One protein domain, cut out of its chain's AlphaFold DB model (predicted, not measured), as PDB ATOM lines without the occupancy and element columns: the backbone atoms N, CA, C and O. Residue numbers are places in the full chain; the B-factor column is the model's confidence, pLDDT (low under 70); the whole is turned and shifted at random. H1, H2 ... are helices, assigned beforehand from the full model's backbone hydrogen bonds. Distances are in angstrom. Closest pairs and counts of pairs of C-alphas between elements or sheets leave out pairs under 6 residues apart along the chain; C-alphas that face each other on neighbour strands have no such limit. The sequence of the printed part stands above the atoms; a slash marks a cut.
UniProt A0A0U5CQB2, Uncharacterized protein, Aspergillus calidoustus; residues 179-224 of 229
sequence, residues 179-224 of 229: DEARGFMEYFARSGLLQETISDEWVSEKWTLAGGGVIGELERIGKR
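This is residues 179 to 224 of the 229 residues of an uncharacterized protein of Aspergillus calidoustus (UniProt A0A0U5CQB2). Three short helices make a small, rounded cluster, their centres at the corners of a triangle and no two of them side by side: H1 crosses H2 nearly at a right angle, and H3 packs on H2 at a steep slant. Residues 191 to 199 fold back from the end of H1 to the start of H2. The printed part has 46 residues, with three named helices in the order H1, H2, H3 and no named strand; the class is all helix. It is compact, with a radius of gyration of the C-alphas of 9.2 A, and spans 24 by 19 by 16 A.

H1, residues 179 to 190, is the longest helix by residues; it begins at C-alpha 179 (199.714, 115.852, 154.990) and measures 16.5 A from first to last C-alpha. H2, residues 200 to 209, begins at C-alpha 200 (197.934, 121.897, 162.385) and measures 14.2 A. H3, residues 215 to 222, measures 10.1 A and ends at C-alpha 222 (210.917, 127.362, 157.459).

H1 touches H2 with residues 181 to 185 alone, the closest C-alphas being those of Arg 182 and Val 203, 6.0 A apart. Their lines are about perpendicular, at 74 degrees. H2 touches H3, the closest C-alphas being those of Lys 206 and Leu 218, 6.7 A apart. These two run opposite ways at a steep tilt of 63 degrees. H1 and H3 are close but not clearly touching, with the closest C-alphas, those of Met 185 and Gly 222, 7.9 A apart; they run the same way at a steep tilt of 46 degrees. In H1, H2 and H3 every O i to N i+4 pair is within hydrogen-bond range.

The two C-alphas farthest apart, those of Gly 192 and Gly 211, are 24.3 A apart. The printed part has no cut. The link from H1 to H2 is short, with 9 residues, and the link from H2 to H3 is tight, with 5. The mean pLDDT of the printed part is 88.1, and residue 224 is under 70.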
ATOM      1  N   ASP A 179     199.170 116.932 154.156       93.81
ATOM      2  CA  ASP A 179     199.714 115.852 154.990       93.81
ATOM      3  C   ASP A 179     201.204 115.600 154.714       93.81
ATOM      4  O   ASP A 179     201.998 115.431 155.642       93.81
ATOM      5  N   GLU A 180     201.619 115.655 153.446       94.25
ATOM      6  CA  GLU A 180     203.035 115.593 153.066       94.25
ATOM      7  C   GLU A 180     203.810 116.809 153.589       94.25
ATOM      8  O   GLU A 180     204.929 116.660 154.083       94.25
ATOM      9  N   ALA A 181     203.213 118.005 153.541       92.50
ATOM     10  CA  ALA A 181     203.811 119.218 154.092       92.50
ATOM     11  C   ALA A 181     204.009 119.105 155.607       92.50
ATOM     12  O   ALA A 181     205.078 119.460 156.110       92.50
ATOM     13  N   ARG A 182     203.020 118.564 156.332       92.69
ATOM     14  CA  ARG A 182     203.153 118.259 157.761       92.69
ATOM     15  C   ARG A 182     204.330 117.322 158.011       92.69
ATOM     16  O   ARG A 182     205.201 117.659 158.808       92.69
ATOM     17  N   GLY A 183     204.396 116.195 157.298       93.00
ATOM     18  CA  GLY A 183     205.493 115.232 157.434       93.00
ATOM     19  C   GLY A 183     206.866 115.845 157.134       93.00
ATOM     20  O   GLY A 183     207.827 115.621 157.871       93.00
ATOM     21  N   PHE A 184     206.948 116.682 156.098       91.62
ATOM     22  CA  PHE A 184     208.157 117.420 155.737       91.62
ATOM     23  C   PHE A 184     208.602 118.389 156.843       91.62
ATOM     24  O   PHE A 184     209.775 118.411 157.222       91.62
ATOM     25  N   MET A 185     207.670 119.154 157.417       89.25
ATOM     26  CA  MET A 185     207.979 120.084 158.505       89.25
ATOM     27  C   MET A 185     208.337 119.343 159.795       89.25
ATOM     28  O   MET A 185     209.294 119.729 160.467       89.25
ATOM     29  N   GLU A 186     207.655 118.238 160.114       91.50
ATOM     30  CA  GLU A 186     207.985 117.383 161.261       91.50
ATOM     31  C   GLU A 186     209.397 116.816 161.155       91.50
ATOM     32  O   GLU A 186     210.141 116.812 162.140       91.50
ATOM     33  N   TYR A 187     209.797 116.402 159.953       91.75
ATOM     34  CA  TYR A 187     211.171 116.002 159.687       91.75
ATOM     35  C   TYR A 187     212.161 117.151 159.945       91.75
ATOM     36  O   TYR A 187     213.194 116.930 160.582       91.75
ATOM     37  N   PHE A 188     211.844 118.383 159.539       89.56
ATOM     38  CA  PHE A 188     212.707 119.551 159.776       89.56
ATOM     39  C   PHE A 188     212.826 119.915 161.258       89.56
ATOM     40  O   PHE A 188     213.930 120.227 161.712       89.56
ATOM     41  N   ALA A 189     211.739 119.822 162.028       89.06
ATOM     42  CA  ALA A 189     211.790 120.043 163.470       89.06
ATOM     43  C   ALA A 189     212.608 118.966 164.189       89.06
ATOM     44  O   ALA A 189     213.480 119.286 164.996       89.06
ATOM     45  N   ARG A 190     212.410 117.686 163.841       90.62
ATOM     46  CA  ARG A 190     213.196 116.575 164.412       90.62
ATOM     47  C   ARG A 190     214.674 116.641 164.031       90.62
ATOM     48  O   ARG A 190     215.520 116.222 164.811       90.62
ATOM     49  N   SER A 191     214.979 117.187 162.855       89.75
ATOM     50  CA  SER A 191     216.353 117.420 162.394       89.75
ATOM     51  C   SER A 191     216.993 118.669 163.015       89.75
ATOM     52  O   SER A 191     218.162 118.942 162.761       89.75
ATOM     53  N   GLY A 192     216.245 119.449 163.807       85.88
ATOM     54  CA  GLY A 192     216.724 120.678 164.444       85.88
ATOM     55  C   GLY A 192     216.863 121.878 163.500       85.88
ATOM     56  O   GLY A 192     217.407 122.904 163.904       85.88
ATOM     57  N   LEU A 193     216.375 121.772 162.259       84.38
ATOM     58  CA  LEU A 193     216.370 122.870 161.282       84.38
ATOM     59  C   LEU A 193     215.268 123.894 161.573       84.38
ATOM     60  O   LEU A 193     215.420 125.068 161.250       84.38
ATOM     61  N   LEU A 194     214.172 123.441 162.183       83.50
ATOM     62  CA  LEU A 194     213.037 124.261 162.586       83.50
ATOM     63  C   LEU A 194     212.860 124.161 164.106       83.50
ATOM     64  O   LEU A 194     212.649 123.075 164.635       83.50
ATOM     65  N   GLN A 195     212.928 125.289 164.810       78.94
ATOM     66  CA  GLN A 195     212.753 125.357 166.268       78.94
ATOM     67  C   GLN A 195     211.366 125.898 166.634       78.94
ATOM     68  O   GLN A 195     211.238 126.818 167.431       78.94
ATOM     69  N   GLU A 196     210.325 125.351 166.012       79.44
ATOM     70  CA  GLU A 196     208.932 125.736 166.249       79.44
ATOM     71  C   GLU A 196     208.098 124.490 166.552       79.44
ATOM     72  O   GLU A 196     208.377 123.394 166.055       79.44
ATOM     73  N   THR A 197     207.058 124.645 167.371       83.56
ATOM     74  CA  THR A 197     206.105 123.561 167.635       83.56
ATOM     75  C   THR A 197     205.151 123.426 166.459       83.56
ATOM     76  O   THR A 197     204.390 124.346 166.160       83.56
ATOM     77  N   ILE A 198     205.167 122.270 165.803       86.25
ATOM     78  CA  ILE A 198     204.350 122.027 164.615       86.25
ATOM     79  C   ILE A 198     202.928 121.687 165.054       86.25
ATOM     80  O   ILE A 198     202.650 120.571 165.491       86.25
ATOM     81  N   SER A 199     202.040 122.673 164.954       90.69
ATOM     82  CA  SER A 199     200.593 122.508 165.086       90.69
ATOM     83  C   SER A 199     199.921 122.480 163.713       90.69
ATOM     84  O   SER A 199     200.481 122.973 162.732       90.69
ATOM     85  N   ASP A 200     198.702 121.946 163.639       91.75
ATOM     86  CA  ASP A 200     197.934 121.897 162.385       91.75
ATOM     87  C   ASP A 200     197.645 123.298 161.826       91.75
ATOM     88  O   ASP A 200     197.729 123.519 160.620       91.75
ATOM     89  N   GLU A 201     197.388 124.274 162.699       91.38
ATOM     90  CA  GLU A 201     197.197 125.677 162.310       91.38
ATOM     91  C   GLU A 201     198.460 126.257 161.667       91.38
ATOM     92  O   GLU A 201     198.394 126.915 160.627       91.38
ATOM     93  N   TRP A 202     199.626 125.965 162.252       88.19
ATOM     94  CA  TRP A 202     200.907 126.431 161.736       88.19
ATOM     95  C   TRP A 202     201.240 125.773 160.395       88.19
ATOM     96  O   TRP A 202     201.677 126.453 159.464       88.19
ATOM     97  N   VAL A 203     200.973 124.468 160.264       91.38
ATOM     98  CA  VAL A 203     201.125 123.729 159.001       91.38
ATOM     99  C   VAL A 203     200.267 124.371 157.916       91.38
ATOM    100  O   VAL A 203     200.782 124.676 156.838       91.38
ATOM    101  N   SER A 204     198.992 124.636 158.214       92.38
ATOM    102  CA  SER A 204     198.065 125.261 157.272       92.38
ATOM    103  C   SER A 204     198.540 126.654 156.861       92.38
ATOM    104  O   SER A 204     198.533 126.970 155.671       92.38
ATOM    105  N   GLU A 205     198.997 127.478 157.808       91.12
ATOM    106  CA  GLU A 205     199.532 128.812 157.510       91.12
ATOM    107  C   GLU A 205     200.728 128.719 156.552       91.12
ATOM    108  O   GLU A 205     200.759 129.401 155.522       91.12
ATOM    109  N   LYS A 206     201.711 127.860 156.851       89.81
ATOM    110  CA  LYS A 206     202.923 127.737 156.024       89.81
ATOM    111  C   LYS A 206     202.630 127.135 154.662       89.81
ATOM    112  O   LYS A 206     203.192 127.596 153.670       89.81
ATOM    113  N   TRP A 207     201.720 126.172 154.596       92.50
ATOM    114  CA  TRP A 207     201.282 125.574 153.344       92.50
ATOM    115  C   TRP A 207     200.598 126.597 152.427       92.50
ATOM    116  O   TRP A 207     200.923 126.674 151.236       92.50
ATOM    117  N   THR A 208     199.726 127.447 152.983       92.00
ATOM    118  CA  THR A 208     199.098 128.551 152.243       92.00
ATOM    119  C   THR A 208     200.124 129.598 151.807       92.00
ATOM    120  O   THR A 208     200.119 130.004 150.643       92.00
ATOM    121  N   LEU A 209     201.041 130.005 152.691       91.38
ATOM    122  CA  LEU A 209     202.099 130.970 152.356       91.38
ATOM    123  C   LEU A 209     203.067 130.447 151.285       91.38
ATOM    124  O   LEU A 209     203.590 131.237 150.501       91.38
ATOM    125  N   ALA A 210     203.277 129.133 151.219       90.19
ATOM    126  CA  ALA A 210     204.083 128.477 150.194       90.19
ATOM    127  C   ALA A 210     203.329 128.235 148.871       90.19
ATOM    128  O   ALA A 210     203.774 127.432 148.053       90.19
ATOM    129  N   GLY A 211     202.182 128.888 148.654       90.19
ATOM    130  CA  GLY A 211     201.443 128.808 147.392       90.19
ATOM    131  C   GLY A 211     200.821 127.436 147.130       90.19
ATOM    132  O   GLY A 211     200.789 126.995 145.985       90.19
ATOM    133  N   GLY A 212     200.355 126.756 148.182       89.44
ATOM    134  CA  GLY A 212     199.786 125.409 148.078       89.44
ATOM    135  C   GLY A 212     200.837 124.305 148.184       89.44
ATOM    136  O   GLY A 212     200.731 123.289 147.506       89.44
ATOM    137  N   GLY A 213     201.867 124.511 149.014       89.81
ATOM    138  CA  GLY A 213     202.853 123.477 149.333       89.81
ATOM    139  C   GLY A 213     204.051 123.389 148.389       89.81
ATOM    140  O   GLY A 213     204.621 122.312 148.230       89.81
ATOM    141  N   VAL A 214     204.475 124.479 147.747       93.62
ATOM    142  CA  VAL A 214     205.723 124.461 146.966       93.62
ATOM    143  C   VAL A 214     206.906 124.242 147.918       93.62
ATOM    144  O   VAL A 214     207.199 125.096 148.751       93.62
ATOM    145  N   ILE A 215     207.604 123.105 147.795       92.06
ATOM    146  CA  ILE A 215     208.656 122.683 148.746       92.06
ATOM    147  C   ILE A 215     209.761 123.736 148.891       92.06
ATOM    148  O   ILE A 215     210.153 124.056 150.008       92.06
ATOM    149  N   GLY A 216     210.234 124.319 147.784       89.62
ATOM    150  CA  GLY A 216     211.272 125.355 147.835       89.62
ATOM    151  C   GLY A 216     210.835 126.605 148.608       89.62
ATOM    152  O   GLY A 216     211.631 127.212 149.323       89.62
ATOM    153  N   GLU A 217     209.550 126.959 148.536       90.00
ATOM    154  CA  GLU A 217     208.976 128.059 149.314       90.00
ATOM    155  C   GLU A 217     208.751 127.668 150.778       90.00
ATOM    156  O   GLU A 217     209.068 128.457 151.670       90.00
ATOM    157  N   LEU A 218     208.293 126.438 151.048       89.69
ATOM    158  CA  LEU A 218     208.195 125.889 152.406       89.69
ATOM    159  C   LEU A 218     209.554 125.908 153.111       89.69
ATOM    160  O   LEU A 218     209.654 126.363 154.249       89.69
ATOM    161  N   GLU A 219     210.612 125.479 152.428       88.56
ATOM    162  CA  GLU A 219     211.977 125.520 152.945       88.56
ATOM    163  C   GLU A 219     212.436 126.963 153.186       88.56
ATOM    164  O   GLU A 219     212.994 127.271 154.242       88.56
ATOM    165  N   ARG A 220     212.162 127.874 152.244       87.06
ATOM    166  CA  ARG A 220     212.506 129.295 152.379       87.06
ATOM    167  C   ARG A 220     211.831 129.940 153.588       87.06
ATOM    168  O   ARG A 220     212.454 130.764 154.260       87.06
ATOM    169  N   ILE A 221     210.576 129.594 153.861       83.31
ATOM    170  CA  ILE A 221     209.819 130.127 154.998       83.31
ATOM    171  C   ILE A 221     210.262 129.452 156.302       83.31
ATOM    172  O   ILE A 221     210.455 130.149 157.297       83.31
ATOM    173  N   GLY A 222     210.485 128.135 156.291       72.75
ATOM    174  CA  GLY A 222     210.917 127.362 157.459       72.75
ATOM    175  C   GLY A 222     212.331 127.704 157.936       72.75
ATOM    176  O   GLY A 222     212.583 127.721 159.135       72.75
ATOM    177  N   LYS A 223     213.245 128.049 157.018       70.56
ATOM    178  CA  LYS A 223     214.623 128.460 157.346       70.56
ATOM    179  C   LYS A 223     214.744 129.863 157.932       70.56
ATOM    180  O   LYS A 223     215.799 130.189 158.478       70.56
ATOM    181  N   ARG A 224     213.730 130.727 157.797       63.09
ATOM    182  CA  ARG A 224     213.776 132.069 158.396       63.09
ATOM    183  C   ARG A 224     213.625 131.942 159.909       63.09
ATOM    184  O   ARG A 224     212.533 132.112 160.443       63.09
TER     185      ARG A 224